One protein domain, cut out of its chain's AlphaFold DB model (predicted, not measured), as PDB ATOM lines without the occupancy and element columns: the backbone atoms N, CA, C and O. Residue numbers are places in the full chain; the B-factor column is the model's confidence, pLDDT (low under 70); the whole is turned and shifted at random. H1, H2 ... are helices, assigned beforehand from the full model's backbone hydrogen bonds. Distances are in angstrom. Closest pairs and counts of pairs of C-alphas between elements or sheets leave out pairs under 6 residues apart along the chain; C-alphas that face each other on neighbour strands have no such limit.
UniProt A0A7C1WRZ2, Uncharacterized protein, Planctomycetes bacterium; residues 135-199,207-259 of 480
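This is residues 135 to 199 and 207 to 259 of the 480 residues of an uncharacterized protein of Planctomycetes bacterium (UniProt A0A7C1WRZ2). With little regular structure, the domain is two steeply crossed helices, H2 and H3, with short H1 packed on H2 and long loops along one side. The printed part has 118 residues with four named helices, H1 to H4 in order, and no named strand; it is all helix, with 42 residues, under half, in named elements. It is compact, radius of gyration of the C-alphas 14.6 A, spanning 50 by 31 by 30 A.

H1, residues 139 to 143, begins at C-alpha (400.545, 365.191, 34.748). H2, residues 147 to 163, measures 24.3 A; H3, residues 174 to 188, 20.9 A. H4, residues 219 to 223, ends at C-alpha (398.771, 372.733, 49.260).

H1 touches H2, closest C-alphas Ile 142 and Ala 150, 4.5 A. H2 touches H3, closest C-alphas Val 158 and Arg 178, 5.4 A, opposite ways at a steep tilt of 50 degrees. H4 is close but not clearly touching H3. Every O i to N i+4 pair is within hydrogen-bond range in H2, H3 and H4; H1 has 0 of 1, but 2 of 2 O i to N i+3.

Residues 200 to 206 are cut out; C-alphas 199 and 207 are 17.1 A apart. Residues 258 to 259 have pLDDT under 70.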
ATOM      1  N   SER A 135     392.717 364.806  25.077       96.44
ATOM      2  CA  SER A 135     393.174 366.060  24.467       96.44
ATOM      3  C   SER A 135     394.159 366.850  25.357       96.44
ATOM      4  O   SER A 135     394.802 367.808  24.916       96.44
ATOM      5  N   LYS A 136     394.288 366.454  26.631       97.50
ATOM      6  CA  LYS A 136     394.985 367.189  27.695       97.50
ATOM      7  C   LYS A 136     396.308 366.526  28.061       97.50
ATOM      8  O   LYS A 136     396.491 365.318  27.939       97.50
ATOM      9  N   PHE A 137     397.236 367.312  28.603       97.25
ATOM     10  CA  PHE A 137     398.498 366.771  29.099       97.25
ATOM     11  C   PHE A 137     398.293 366.022  30.423       97.25
ATOM     12  O   PHE A 137     397.841 366.601  31.418       97.25
ATOM     13  N   ASN A 138     398.668 364.743  30.465       95.56
ATOM     14  CA  ASN A 138     398.597 363.956  31.688       95.56
ATOM     15  C   ASN A 138     399.772 364.258  32.621       95.56
ATOM     16  O   ASN A 138     400.919 363.914  32.326       95.56
ATOM     17  N   ILE A 139     399.491 364.834  33.790       95.44
ATOM     18  CA  ILE A 139     400.545 365.191  34.748       95.44
ATOM     19  C   ILE A 139     401.221 363.973  35.385       95.44
ATOM     20  O   ILE A 139     402.319 364.112  35.913       95.44
ATOM     21  N   LEU A 140     400.609 362.787  35.335       92.56
ATOM     22  CA  LEU A 140     401.193 361.560  35.881       92.56
ATOM     23  C   LEU A 140     402.397 361.075  35.061       92.56
ATOM     24  O   LEU A 140     403.237 360.354  35.591       92.56
ATOM     25  N   SER A 141     402.539 361.532  33.813       91.75
ATOM     26  CA  SER A 141     403.682 361.210  32.945       91.75
ATOM     27  C   SER A 141     405.038 361.622  33.538       91.75
ATOM     28  O   SER A 141     406.063 361.022  33.215       91.75
ATOM     29  N   ILE A 142     405.065 362.589  34.464       93.38
ATOM     30  CA  ILE A 142     406.296 363.018  35.147       93.38
ATOM     31  C   ILE A 142     406.791 362.010  36.199       93.38
ATOM     32  O   ILE A 142     407.873 362.194  36.750       93.38
ATOM     33  N   LEU A 143     405.994 360.981  36.506       90.62
ATOM     34  CA  LEU A 143     406.326 359.900  37.442       90.62
ATOM     35  C   LEU A 143     406.786 358.620  36.727       90.62
ATOM     36  O   LEU A 143     406.895 357.574  37.363       90.62
ATOM     37  N   THR A 144     407.027 358.685  35.416       89.00
ATOM     38  CA  THR A 144     407.544 357.550  34.640       89.00
ATOM     39  C   THR A 144     408.887 357.078  35.211       89.00
ATOM     40  O   THR A 144     409.704 357.893  35.631       89.00
ATOM     41  N   GLU A 145     409.127 355.762  35.229       87.25
ATOM     42  CA  GLU A 145     410.354 355.179  35.803       87.25
ATOM     43  C   GLU A 145     411.633 355.603  35.063       87.25
ATOM     44  O   GLU A 145     412.704 355.702  35.662       87.25
ATOM     45  N   ASP A 146     411.529 355.848  33.755       90.69
ATOM     46  CA  ASP A 146     412.623 356.357  32.934       90.69
ATOM     47  C   ASP A 146     412.876 357.840  33.251       90.69
ATOM     48  O   ASP A 146     412.072 358.710  32.910       90.69
ATOM     49  N   GLU A 147     414.016 358.129  33.889       92.50
ATOM     50  CA  GLU A 147     414.416 359.478  34.308       92.50
ATOM     51  C   GLU A 147     414.481 360.482  33.143       92.50
ATOM     52  O   GLU A 147     414.165 361.659  33.329       92.50
ATOM     53  N   GLU A 148     414.880 360.049  31.942       93.38
ATOM     54  CA  GLU A 148     414.975 360.929  30.773       93.38
ATOM     55  C   GLU A 148     413.578 361.291  30.263       93.38
ATOM     56  O   GLU A 148     413.286 362.466  30.017       93.38
ATOM     57  N   GLN A 149     412.681 360.302  30.195       90.75
ATOM     58  CA  GLN A 149     411.284 360.527  29.815       90.75
ATOM     59  C   GLN A 149     410.534 361.354  30.859       90.75
ATOM     60  O   GLN A 149     409.802 362.273  30.492       90.75
ATOM     61  N   ALA A 150     410.751 361.089  32.148       91.19
ATOM     62  CA  ALA A 150     410.167 361.855  33.243       91.19
ATOM     63  C   ALA A 150     410.629 363.318  33.215       91.19
ATOM     64  O   ALA A 150     409.812 364.230  33.362       91.19
ATOM     65  N   GLN A 151     411.917 363.571  32.957       96.50
ATOM     66  CA  GLN A 151     412.435 364.930  32.812       96.50
ATOM     67  C   GLN A 151     411.868 365.626  31.567       96.50
ATOM     68  O   GLN A 151     411.504 366.802  31.641       96.50
ATOM     69  N   ALA A 152     411.751 364.928  30.435       94.69
ATOM     70  CA  ALA A 152     411.124 365.475  29.233       94.69
ATOM     71  C   ALA A 152     409.642 365.813  29.472       94.69
ATOM     72  O   ALA A 152     409.193 366.907  29.126       94.69
ATOM     73  N   ALA A 153     408.898 364.921  30.131       95.06
ATOM     74  CA  ALA A 153     407.517 365.150  30.545       95.06
ATOM     75  C   ALA A 153     407.399 366.337  31.511       95.06
ATOM     76  O   ALA A 153     406.493 367.155  31.371       95.06
ATOM     77  N   PHE A 154     408.342 366.494  32.444       97.50
ATOM     78  CA  PHE A 154     408.386 367.644  33.342       97.50
ATOM     79  C   PHE A 154     408.569 368.962  32.579       97.50
ATOM     80  O   PHE A 154     407.845 369.922  32.832       97.50
ATOM     81  N   GLU A 155     409.494 369.031  31.616       97.94
ATOM     82  CA  GLU A 155     409.677 370.249  30.813       97.94
ATOM     83  C   GLU A 155     408.456 370.540  29.920       97.94
ATOM     84  O   GLU A 155     408.063 371.702  29.794       97.94
ATOM     85  N   ARG A 156     407.797 369.510  29.361       97.19
ATOM     86  CA  ARG A 156     406.503 369.666  28.663       97.19
ATOM     87  C   ARG A 156     405.444 370.239  29.597       97.19
ATOM     88  O   ARG A 156     404.777 371.203  29.239       97.19
ATOM     89  N   PHE A 157     405.332 369.704  30.809       97.81
ATOM     90  CA  PHE A 157     404.373 370.174  31.801       97.81
ATOM     91  C   PHE A 157     404.569 371.660  32.138       97.81
ATOM     92  O   PHE A 157     403.602 372.423  32.167       97.81
ATOM     93  N   VAL A 158     405.819 372.097  32.325       98.31
ATOM     94  CA  VAL A 158     406.143 373.517  32.540       98.31
ATOM     95  C   VAL A 158     405.672 374.374  31.363       98.31
ATOM     96  O   VAL A 158     405.044 375.408  31.588       98.31
ATOM     97  N   ARG A 159     405.913 373.935  30.121       97.81
ATOM     98  CA  ARG A 159     405.443 374.649  28.924       97.81
ATOM     99  C   ARG A 159     403.920 374.696  28.827       97.81
ATOM    100  O   ARG A 159     403.385 375.740  28.475       97.81
ATOM    101  N   VAL A 160     403.206 373.622  29.182       97.75
ATOM    102  CA  VAL A 160     401.731 373.637  29.205       97.75
ATOM    103  C   VAL A 160     401.227 374.695  30.184       97.75
ATOM    104  O   VAL A 160     400.330 375.458  29.839       97.75
ATOM    105  N   LEU A 161     401.808 374.782  31.386       97.62
ATOM    106  CA  LEU A 161     401.430 375.799  32.374       97.62
ATOM    107  C   LEU A 161     401.661 377.229  31.857       97.62
ATOM    108  O   LEU A 161     400.826 378.098  32.092       97.62
ATOM    109  N   GLU A 162     402.766 377.460  31.150       96.50
ATOM    110  CA  GLU A 162     403.085 378.745  30.518       96.50
ATOM    111  C   GLU A 162     402.072 379.090  29.410       96.50
ATOM    112  O   GLU A 162     401.456 380.158  29.428       96.50
ATOM    113  N   PHE A 163     401.812 378.157  28.490       95.81
ATOM    114  CA  PHE A 163     400.922 378.392  27.352       95.81
ATOM    115  C   PHE A 163     399.431 378.411  27.701       95.81
ATOM    116  O   PHE A 163     398.673 379.102  27.024       95.81
ATOM    117  N   ALA A 164     398.996 377.722  28.760       94.69
ATOM    118  CA  ALA A 164     397.587 377.623  29.161       94.69
ATOM    119  C   ALA A 164     396.903 378.985  29.370       94.69
ATOM    120  O   ALA A 164     395.680 379.092  29.293       94.69
ATOM    121  N   ARG A 165     397.680 380.031  29.673       93.50
ATOM    122  CA  ARG A 165     397.178 381.394  29.907       93.50
ATOM    123  C   ARG A 165     397.905 382.462  29.101       93.50
ATOM    124  O   ARG A 165     397.744 383.649  29.398       93.50
ATOM    125  N   ALA A 166     398.687 382.054  28.105       92.88
ATOM    126  CA  ALA A 166     399.430 382.974  27.259       92.88
ATOM    127  C   ALA A 166     398.489 383.994  26.600       92.88
ATOM    128  O   ALA A 166     397.423 383.644  26.093       92.88
ATOM    129  N   GLY A 167     398.863 385.276  26.628       90.56
ATOM    130  CA  GLY A 167     398.064 386.347  26.021       90.56
ATOM    131  C   GLY A 167     396.844 386.803  26.836       90.56
ATOM    132  O   GLY A 167     396.063 387.630  26.349       90.56
ATOM    133  N   THR A 168     396.688 386.316  28.071       92.81
ATOM    134  CA  THR A 168     395.664 386.772  29.027       92.81
ATOM    135  C   THR A 168     396.285 387.618  30.141       92.81
ATOM    136  O   THR A 168     397.497 387.622  30.348       92.81
ATOM    137  N   ARG A 169     395.463 388.319  30.934       92.69
ATOM    138  CA  ARG A 169     395.958 389.050  32.121       92.69
ATOM    139  C   ARG A 169     396.475 388.151  33.241       92.69
ATOM    140  O   ARG A 169     397.143 388.641  34.149       92.69
ATOM    141  N   LEU A 170     396.137 386.867  33.187       94.12
ATOM    142  CA  LEU A 170     396.494 385.854  34.176       94.12
ATOM    143  C   LEU A 170     397.590 384.913  33.653       94.12
ATOM    144  O   LEU A 170     397.703 383.786  34.138       94.12
ATOM    145  N   GLU A 171     398.360 385.366  32.661       95.50
ATOM    146  CA  GLU A 171     399.509 384.653  32.106       95.50
ATOM    147  C   GLU A 171     400.519 384.277  33.197       95.50
ATOM    148  O   GLU A 171     400.799 385.052  34.118       95.50
ATOM    149  N   LEU A 172     401.049 383.058  33.095       96.12
ATOM    150  CA  LEU A 172     402.038 382.521  34.017       96.12
ATOM    151  C   LEU A 172     403.418 382.651  33.386       96.12
ATOM    152  O   LEU A 172     403.669 382.099  32.319       96.12
ATOM    153  N   ASP A 173     404.330 383.351  34.061       97.06
ATOM    154  CA  ASP A 173     405.718 383.366  33.614       97.06
ATOM    155  C   ASP A 173     406.380 381.993  33.809       97.06
ATOM    156  O   ASP A 173     406.013 381.209  34.691       97.06
ATOM    157  N   HIS A 174     407.412 381.726  33.008       96.62
ATOM    158  CA  HIS A 174     408.155 380.469  33.042       96.62
ATOM    159  C   HIS A 174     408.673 380.099  34.445       96.62
ATOM    160  O   HIS A 174     408.709 378.929  34.825       96.62
ATOM    161  N   SER A 175     409.086 381.090  35.246       98.19
ATOM    162  CA  SER A 175     409.634 380.839  36.583       98.19
ATOM    163  C   SER A 175     408.564 380.350  37.561       98.19
ATOM    164  O   SER A 175     408.803 379.409  38.318       98.19
ATOM    165  N   THR A 176     407.373 380.934  37.480       98.12
ATOM    166  CA  THR A 176     406.189 380.573  38.252       98.12
ATOM    167  C   THR A 176     405.667 379.215  37.798       98.12
ATOM    168  O   THR A 176     405.464 378.340  38.637       98.12
ATOM    169  N   ALA A 177     405.554 378.983  36.486       98.06
ATOM    170  CA  ALA A 177     405.173 377.691  35.915       98.06
ATOM    171  C   ALA A 177     406.110 376.560  36.374       98.06
ATOM    172  O   ALA A 177     405.659 375.514  36.842       98.06
ATOM    173  N   ARG A 178     407.430 376.791  36.347       98.44
ATOM    174  CA  ARG A 178     408.419 375.826  36.846       98.44
ATOM    175  C   ARG A 178     408.307 375.600  38.348       98.44
ATOM    176  O   ARG A 178     408.437 374.463  38.803       98.44
ATOM    177  N   GLN A 179     408.060 376.650  39.128       98.38
ATOM    178  CA  GLN A 179     407.836 376.518  40.565       98.38
ATOM    179  C   GLN A 179     406.582 375.680  40.851       98.38
ATOM    180  O   GLN A 179     406.644 374.762  41.666       98.38
ATOM    181  N   MET A 180     405.477 375.941  40.150       98.19
ATOM    182  CA  MET A 180     404.236 375.167  40.243       98.19
ATOM    183  C   MET A 180     404.469 373.692  39.911       98.19
ATOM    184  O   MET A 180     404.135 372.827  40.719       98.19
ATOM    185  N   ALA A 181     405.105 373.401  38.772       97.94
ATOM    186  CA  ALA A 181     405.427 372.034  38.371       97.94
ATOM    187  C   ALA A 181     406.304 371.322  39.412       97.94
ATOM    188  O   ALA A 181     406.062 370.164  39.743       97.94
ATOM    189  N   THR A 182     407.281 372.036  39.984       97.69
ATOM    190  CA  THR A 182     408.152 371.514  41.050       97.69
ATOM    191  C   THR A 182     407.357 371.135  42.296       97.69
ATOM    192  O   THR A 182     407.544 370.044  42.827       97.69
ATOM    193  N   VAL A 183     406.449 372.007  42.752       95.88
ATOM    194  CA  VAL A 183     405.610 371.748  43.935       95.88
ATOM    195  C   VAL A 183     404.667 370.566  43.692       95.88
ATOM    196  O   VAL A 183     404.474 369.745  44.586       95.88
ATOM    197  N   ILE A 184     404.120 370.440  42.481       95.31
ATOM    198  CA  ILE A 184     403.268 369.312  42.086       95.31
ATOM    199  C   ILE A 184     404.059 367.998  42.087       95.31
ATOM    200  O   ILE A 184     403.615 367.018  42.685       95.31
ATOM    201  N   LEU A 185     405.250 367.982  41.484       94.44
ATOM    202  CA  LEU A 185     406.137 366.817  41.487       94.44
ATOM    203  C   LEU A 185     406.544 366.419  42.914       94.44
ATOM    204  O   LEU A 185     406.488 365.246  43.278       94.44
ATOM    205  N   GLU A 186     406.934 367.391  43.740       93.00
ATOM    206  CA  GLU A 186     407.297 367.164  45.142       93.00
ATOM    207  C   GLU A 186     406.122 366.594  45.937       93.00
ATOM    208  O   GLU A 186     406.305 365.674  46.732       93.00
ATOM    209  N   TYR A 187     404.913 367.098  45.695       90.44
ATOM    210  CA  TYR A 187     403.708 366.584  46.322       90.44
ATOM    211  C   TYR A 187     403.439 365.123  45.953       90.44
ATOM    212  O   TYR A 187     403.174 364.311  46.845       90.44
ATOM    213  N   MET A 188     403.548 364.777  44.670       90.25
ATOM    214  CA  MET A 188     403.328 363.409  44.201       90.25
ATOM    215  C   MET A 188     404.404 362.433  44.686       90.25
ATOM    216  O   MET A 188     404.087 361.270  44.895       90.25
ATOM    217  N   ASN A 189     405.627 362.902  44.951       90.44
ATOM    218  CA  ASN A 189     406.741 362.081  45.442       90.44
ATOM    219  C   ASN A 189     406.881 362.022  46.976       90.44
ATOM    220  O   ASN A 189     407.828 361.418  47.479       90.44
ATOM    221  N   ARG A 190     406.013 362.695  47.744       86.38
ATOM    222  CA  ARG A 190     406.133 362.775  49.214       86.38
ATOM    223  C   ARG A 190     404.864 362.404  49.954       86.38
ATOM    224  O   ARG A 190     404.475 363.092  50.896       86.38
ATOM    225  N   ARG A 191     404.222 361.306  49.567       75.69
ATOM    226  CA  ARG A 191     402.948 360.852  50.136       75.69
ATOM    227  C   ARG A 191     402.948 360.763  51.666       75.69
ATOM    228  O   ARG A 191     402.014 361.256  52.296       75.69
ATOM    229  N   ARG A 192     403.966 360.144  52.272       77.50
ATOM    230  CA  ARG A 192     404.002 359.897  53.727       77.50
ATOM    231  C   ARG A 192     404.078 361.172  54.568       77.50
ATOM    232  O   ARG A 192     403.544 361.201  55.674       77.50
ATOM    233  N   ASP A 193     404.698 362.215  54.027       79.00
ATOM    234  CA  ASP A 193     404.933 363.485  54.717       79.00
ATOM    235  C   ASP A 193     403.918 364.570  54.317       79.00
ATOM    236  O   ASP A 193     404.093 365.747  54.648       79.00
ATOM    237  N   GLN A 194     402.849 364.202  53.599       75.38
ATOM    238  CA  GLN A 194     401.845 365.171  53.177       75.38
ATOM    239  C   GLN A 194     401.103 365.769  54.373       75.38
ATOM    240  O   GLN A 194     400.705 365.095  55.324       75.38
ATOM    241  N   ILE A 195     400.858 367.075  54.276       73.81
ATOM    242  CA  ILE A 195     400.078 367.839  55.256       73.81
ATOM    243  C   ILE A 195     398.614 367.372  55.267       73.81
ATOM    244  O   ILE A 195     397.942 367.434  56.300       73.81
ATOM    245  N   LEU A 196     398.111 366.917  54.115       75.44
ATOM    246  CA  LEU A 196     396.726 366.505  53.944       75.44
ATOM    247  C   LEU A 196     396.578 365.004  54.230       75.44
ATOM    248  O   LEU A 196     397.273 364.198  53.611       75.44
ATOM    249  N   PRO A 197     395.664 364.599  55.132       71.50
ATOM    250  CA  PRO A 197     395.380 363.190  55.349       71.50
ATOM    251  C   PRO A 197     394.746 362.611  54.084       71.50
ATOM    252  O   PRO A 197     393.646 363.014  53.700       71.50
ATOM    253  N   ARG A 198     395.426 361.658  53.443       72.44
ATOM    254  CA  ARG A 198     394.894 360.949  52.278       72.44
ATOM    255  C   ARG A 198     394.388 359.554  52.650       72.44
ATOM    256  O   ARG A 198     395.036 358.870  53.445       72.44
ATOM    257  N   PRO A 199     393.233 359.127  52.105       77.06
ATOM    258  CA  PRO A 199     392.770 357.755  52.259       77.06
ATOM    259  C   PRO A 199     393.737 356.790  51.561       77.06
ATOM    260  O   PRO A 199     394.423 357.164  50.612       77.06
ATOM    261  N   ASP A 207     405.102 348.859  47.495       82.31
ATOM    262  CA  ASP A 207     406.551 348.921  47.321       82.31
ATOM    263  C   ASP A 207     407.035 350.371  47.142       82.31
ATOM    264  O   ASP A 207     408.196 350.678  47.432       82.31
ATOM    265  N   ASN A 208     406.132 351.285  46.765       81.38
ATOM    266  CA  ASN A 208     406.411 352.705  46.574       81.38
ATOM    267  C   ASN A 208     405.431 353.611  47.337       81.38
ATOM    268  O   ASN A 208     404.787 354.504  46.785       81.38
ATOM    269  N   GLU A 209     405.353 353.403  48.655       81.62
ATOM    270  CA  GLU A 209     404.450 354.143  49.549       81.62
ATOM    271  C   GLU A 209     404.675 355.667  49.562       81.62
ATOM    272  O   GLU A 209     403.843 356.401  50.100       81.62
ATOM    273  N   ASP A 210     405.798 356.156  49.029       84.56
ATOM    274  CA  ASP A 210     406.103 357.584  48.953       84.56
ATOM    275  C   ASP A 210     405.449 358.256  47.727       84.56
ATOM    276  O   ASP A 210     405.279 359.477  47.735       84.56
ATOM    277  N   ILE A 211     404.981 357.488  46.732       84.81
ATOM    278  CA  ILE A 211     404.211 358.017  45.601       84.81
ATOM    279  C   ILE A 211     402.730 358.170  45.971       84.81
ATOM    280  O   ILE A 211     402.049 357.248  46.429       84.81
ATOM    281  N   GLY A 212     402.201 359.373  45.759       83.44
ATOM    282  CA  GLY A 212     400.814 359.731  46.030       83.44
ATOM    283  C   GLY A 212     400.152 360.398  44.833       83.44
ATOM    284  O   GLY A 212     400.297 361.605  44.642       83.44
ATOM    285  N   LEU A 213     399.330 359.648  44.103       87.62
ATOM    286  CA  LEU A 213     398.603 360.160  42.940       87.62
ATOM    287  C   LEU A 213     397.508 361.167  43.356       87.62
ATOM    288  O   LEU A 213     396.792 360.922  44.333       87.62
ATOM    289  N   PRO A 214     397.379 362.319  42.674       88.94
ATOM    290  CA  PRO A 214     396.255 363.234  42.852       88.94
ATOM    291  C   PRO A 214     394.951 362.627  42.329       88.94
ATOM    292  O   PRO A 214     394.923 362.019  41.267       88.94
ATOM    293  N   LEU A 215     393.858 362.830  43.067       86.81
ATOM    294  CA  LEU A 215     392.504 362.475  42.635       86.81
ATOM    295  C   LEU A 215     391.879 363.596  41.798       86.81
ATOM    296  O   LEU A 215     391.025 363.336  40.953       86.81
ATOM    297  N   THR A 216     392.275 364.847  42.053       90.12
ATOM    298  CA  THR A 216     391.858 366.033  41.295       90.12
ATOM    299  C   THR A 216     392.929 367.123  41.314       90.12
ATOM    300  O   THR A 216     393.657 367.292  42.293       90.12
ATOM    301  N   LEU A 217     392.978 367.937  40.256       92.62
ATOM    302  CA  LEU A 217     393.856 369.109  40.176       92.62
ATOM    303  C   LEU A 217     393.569 370.140  41.282       92.62
ATOM    304  O   LEU A 217     394.464 370.873  41.697       92.62
ATOM    305  N   ARG A 218     392.336 370.187  41.812       91.06
ATOM    306  CA  ARG A 218     391.961 371.125  42.888       91.06
ATOM    307  C   ARG A 218     392.705 370.875  44.202       91.06
ATOM    308  O   ARG A 218     392.759 371.773  45.039       91.06
ATOM    309  N   GLU A 219     393.314 369.706  44.386       90.38
ATOM    310  CA  GLU A 219     394.141 369.418  45.565       90.38
ATOM    311  C   GLU A 219     395.342 370.366  45.678       90.38
ATOM    312  O   GLU A 219     395.750 370.711  46.788       90.38
ATOM    313  N   PHE A 220     395.843 370.879  44.551       92.75
ATOM    314  CA  PHE A 220     396.961 371.822  44.534       92.75
ATOM    315  C   PHE A 220     396.624 373.174  45.164       92.75
ATOM    316  O   PHE A 220     397.476 373.757  45.837       92.75
ATOM    317  N   HIS A 221     395.361 373.611  45.088       94.12
ATOM    318  CA  HIS A 221     394.896 374.791  45.821       94.12
ATOM    319  C   HIS A 221     395.064 374.637  47.338       94.12
ATOM    320  O   HIS A 221     395.403 375.595  48.027       94.12
ATOM    321  N   ALA A 222     394.837 373.432  47.870       90.44
ATOM    322  CA  ALA A 222     394.931 373.174  49.304       90.44
ATOM    323  C   ALA A 222     396.382 373.104  49.811       90.44
ATOM    324  O   ALA A 222     396.613 373.290  51.006       90.44
ATOM    325  N   ILE A 223     397.345 372.839  48.923       90.06
ATOM    326  CA  ILE A 223     398.771 372.733  49.260       90.06
ATOM    327  C   ILE A 223     399.389 374.118  49.417       90.06
ATOM    328  O   ILE A 223     399.963 374.423  50.461       90.06
ATOM    329  N   ASP A 224     399.255 374.957  48.393       94.19
ATOM    330  CA  ASP A 224     399.760 376.325  48.410       94.19
ATOM    331  C   ASP A 224     398.741 377.256  47.738       94.19
ATOM    332  O   ASP A 224     398.802 377.467  46.528       94.19
ATOM    333  N   PRO A 225     397.799 377.843  48.500       95.25
ATOM    334  CA  PRO A 225     396.783 378.735  47.943       95.25
ATOM    335  C   PRO A 225     397.347 380.004  47.291       95.25
ATOM    336  O   PRO A 225     396.633 380.660  46.533       95.25
ATOM    337  N   ALA A 226     398.584 380.397  47.627       96.38
ATOM    338  CA  ALA A 226     399.218 381.581  47.061       96.38
ATOM    339  C   ALA A 226     399.811 381.282  45.681       96.38
ATOM    340  O   ALA A 226     399.674 382.101  44.775       96.38
ATOM    341  N   LEU A 227     400.430 380.109  45.525       96.94
ATOM    342  CA  LEU A 227     400.947 379.634  44.243       96.94
ATOM    343  C   LEU A 227     399.836 379.075  43.340       96.94
ATOM    344  O   LEU A 227     399.887 379.231  42.123       96.94
ATOM    345  N   PHE A 228     398.809 378.472  43.941       96.81
ATOM    346  CA  PHE A 228     397.663 377.872  43.266       96.81
ATOM    347  C   PHE A 228     396.353 378.575  43.656       96.81
ATOM    348  O   PHE A 228     395.525 377.984  44.358       96.81
ATOM    349  N   PRO A 229     396.119 379.834  43.249       96.00
ATOM    350  CA  PRO A 229     394.852 380.508  43.515       96.00
ATOM    351  C   PRO A 229     393.666 379.743  42.908       96.00
ATOM    352  O   PRO A 229     393.790 379.082  41.878       96.00
ATOM    353  N   SER A 230     392.484 379.865  43.519       93.12
ATOM    354  CA  SER A 230     391.267 379.165  43.069       93.12
ATOM    355  C   SER A 230     390.880 379.493  41.624       93.12
ATOM    356  O   SER A 230     390.307 378.654  40.935       93.12
ATOM    357  N   THR A 231     391.256 380.681  41.143       94.06
ATOM    358  CA  THR A 231     391.058 381.124  39.759       94.06
ATOM    359  C   THR A 231     391.821 380.291  38.733       94.06
ATOM    360  O   THR A 231     391.536 380.419  37.552       94.06
ATOM    361  N   LEU A 232     392.781 379.444  39.131       95.81
ATOM    362  CA  LEU A 232     393.414 378.466  38.236       95.81
ATOM    363  C   LEU A 232     392.527 377.247  37.957       95.81
ATOM    364  O   LEU A 232     392.759 376.553  36.975       95.81
ATOM    365  N   PHE A 233     391.523 376.970  38.792       94.94
ATOM    366  CA  PHE A 233     390.713 375.741  38.734       94.94
ATOM    367  C   PHE A 233     389.231 376.001  38.435       94.94
ATOM    368  O   PHE A 233     388.371 375.164  38.740       94.94
ATOM    369  N   ALA A 234     388.942 377.176  37.891       93.62
ATOM    370  CA  ALA A 234     387.644 377.586  37.392       93.62
ATOM    371  C   ALA A 234     387.870 378.494  36.185       93.62
ATOM    372  O   ALA A 234     388.842 379.254  36.162       93.62
ATOM    373  N   ASP A 235     386.982 378.405  35.206       93.50
ATOM    374  CA  ASP A 235     386.998 379.330  34.085       93.50
ATOM    375  C   ASP A 235     386.476 380.689  34.559       93.50
ATOM    376  O   ASP A 235     385.495 380.774  35.307       93.50
ATOM    377  N   VAL A 236     387.156 381.760  34.162       92.25
ATOM    378  CA  VAL A 236     386.837 383.126  34.592       92.25
ATOM    379  C   VAL A 236     386.916 384.081  33.414       92.25
ATOM    380  O   VAL A 236     387.679 383.853  32.482       92.25
ATOM    381  N   ARG A 237     386.163 385.180  33.465       90.06
ATOM    382  CA  ARG A 237     386.361 386.311  32.551       90.06
ATOM    383  C   ARG A 237     387.342 387.299  33.173       90.06
ATOM    384  O   ARG A 237     387.218 387.621  34.359       90.06
ATOM    385  N   ASP A 238     388.335 387.731  32.403       90.06
ATOM    386  CA  ASP A 238     389.287 388.751  32.843       90.06
ATOM    387  C   ASP A 238     388.745 390.182  32.656       90.06
ATOM    388  O   ASP A 238     387.596 390.398  32.269       90.06
ATOM    389  N   GLU A 239     389.559 391.187  32.992       89.31
ATOM    390  CA  GLU A 239     389.173 392.603  32.881       89.31
ATOM    391  C   GLU A 239     388.934 393.062  31.434       89.31
ATOM    392  O   GLU A 239     388.251 394.064  31.221       89.31
ATOM    393  N   ASP A 240     389.488 392.341  30.455       89.19
ATOM    394  CA  ASP A 240     389.337 392.606  29.025       89.19
ATOM    395  C   ASP A 240     388.175 391.775  28.420       89.19
ATOM    396  O   ASP A 240     388.040 391.699  27.200       89.19
ATOM    397  N   ASP A 241     387.325 391.182  29.275       87.00
ATOM    398  CA  ASP A 241     386.183 390.313  28.941       87.00
ATOM    399  C   ASP A 241     386.570 389.038  28.169       87.00
ATOM    400  O   ASP A 241     385.741 388.431  27.489       87.00
ATOM    401  N   ARG A 242     387.833 388.607  28.286       88.56
ATOM    402  CA  ARG A 242     388.322 387.363  27.687       88.56
ATOM    403  C   ARG A 242     388.098 386.198  28.633       88.56
ATOM    404  O   ARG A 242     388.314 386.316  29.841       88.56
ATOM    405  N   ILE A 243     387.709 385.055  28.077       90.56
ATOM    406  CA  ILE A 243     387.613 383.807  28.832       90.56
ATOM    407  C   ILE A 243     389.032 383.310  29.115       90.56
ATOM    408  O   ILE A 243     389.833 383.089  28.210       90.56
ATOM    409  N   VAL A 244     389.338 383.136  30.394       93.69
ATOM    410  CA  VAL A 244     390.545 382.479  30.877       93.69
ATOM    411  C   VAL A 244     390.138 381.118  31.407       93.69
ATOM    412  O   VAL A 244     389.495 381.009  32.455       93.69
ATOM    413  N   HIS A 245     390.532 380.077  30.686       95.50
ATOM    414  CA  HIS A 245     390.213 378.710  31.057       95.50
ATOM    415  C   HIS A 245     390.964 378.261  32.320       95.50
ATOM    416  O   HIS A 245     392.052 378.739  32.690       95.50
ATOM    417  N   SER A 246     390.346 377.320  33.016       96.00
ATOM    418  CA  SER A 246     390.940 376.565  34.106       96.00
ATOM    419  C   SER A 246     392.079 375.683  33.597       96.00
ATOM    420  O   SER A 246     392.067 375.198  32.470       96.00
ATOM    421  N   LEU A 247     393.048 375.387  34.464       96.62
ATOM    422  CA  LEU A 247     394.112 374.427  34.170       96.62
ATOM    423  C   LEU A 247     393.565 373.033  33.829       96.62
ATOM    424  O   LEU A 247     394.199 372.309  33.072       96.62
ATOM    425  N   GLY A 248     392.376 372.678  34.329       95.81
ATOM    426  CA  GLY A 248     391.690 371.431  33.973       95.81
ATOM    427  C   GLY A 248     391.226 371.357  32.517       95.81
ATOM    428  O   GLY A 248     390.827 370.288  32.073       95.81
ATOM    429  N   SER A 249     391.300 372.458  31.769       95.94
ATOM    430  CA  SER A 249     391.083 372.468  30.319       95.94
ATOM    431  C   SER A 249     392.316 372.013  29.531       95.94
ATOM    432  O   SER A 249     392.190 371.651  28.371       95.94
ATOM    433  N   PHE A 250     393.501 372.005  30.154       97.44
ATOM    434  CA  PHE A 250     394.782 371.695  29.501       97.44
ATOM    435  C   PHE A 250     395.522 370.518  30.143       97.44
ATOM    436  O   PHE A 250     396.404 369.924  29.525       97.44
ATOM    437  N   LEU A 251     395.192 370.199  31.395       97.38
ATOM    438  CA  LEU A 251     395.832 369.170  32.203       97.38
ATOM    439  C   LEU A 251     394.812 368.126  32.643       97.38
ATOM    440  O   LEU A 251     393.670 368.463  32.957       97.38
ATOM    441  N   THR A 252     395.266 366.885  32.779       96.19
ATOM    442  CA  THR A 252     394.470 365.786  33.328       96.19
ATOM    443  C   THR A 252     395.288 364.893  34.259       96.19
ATOM    444  O   THR A 252     396.521 364.909  34.257       96.19
ATOM    445  N   VAL A 253     394.577 364.119  35.076       93.62
ATOM    446  CA  VAL A 253     395.099 363.024  35.913       93.62
ATOM    447  C   VAL A 253     394.449 361.683  35.550       93.62
ATOM    448  O   VAL A 253     394.641 360.700  36.260       93.62
ATOM    449  N   TYR A 254     393.642 361.644  34.482       91.06
ATOM    450  CA  TYR A 254     392.746 360.525  34.189       91.06
ATOM    451  C   TYR A 254     393.092 359.749  32.911       91.06
ATOM    452  O   TYR A 254     392.546 358.674  32.735       91.06
ATOM    453  N   SER A 255     393.997 360.216  32.046       80.31
ATOM    454  CA  SER A 255     394.295 359.581  30.742       80.31
ATOM    455  C   SER A 255     395.425 358.531  30.760       80.31
ATOM    456  O   SER A 255     396.005 358.206  29.728       80.31
ATOM    457  N   CYS A 256     395.756 357.989  31.938       77.06
ATOM    458  CA  CYS A 256     396.715 356.885  32.123       77.06
ATOM    459  C   CYS A 256     396.070 355.810  33.011       77.06
ATOM    460  O   CYS A 256     396.403 355.700  34.192       77.06
ATOM    461  N   LEU A 257     395.085 355.074  32.486       71.25
ATOM    462  CA  LEU A 257     394.343 354.066  33.254       71.25
ATOM    463  C   LEU A 257     394.707 352.667  32.788       71.25
ATOM    464  O   LEU A 257     394.658 352.350  31.603       71.25
ATOM    465  N   THR A 258     394.949 351.806  33.766       69.12
ATOM    466  CA  THR A 258     395.131 350.374  33.562       69.12
ATOM    467  C   THR A 258     394.330 349.648  34.631       69.12
ATOM    468  O   THR A 258     394.262 350.086  35.784       69.12
ATOM    469  N   THR A 259     393.696 348.532  34.281       62.78
ATOM    470  CA  THR A 259     393.017 347.710  35.289       62.78
ATOM    471  C   THR A 259     394.017 346.883  36.089       62.78
ATOM    472  O   THR A 259     395.039 346.430  35.579       62.78
TER     473      THR A 259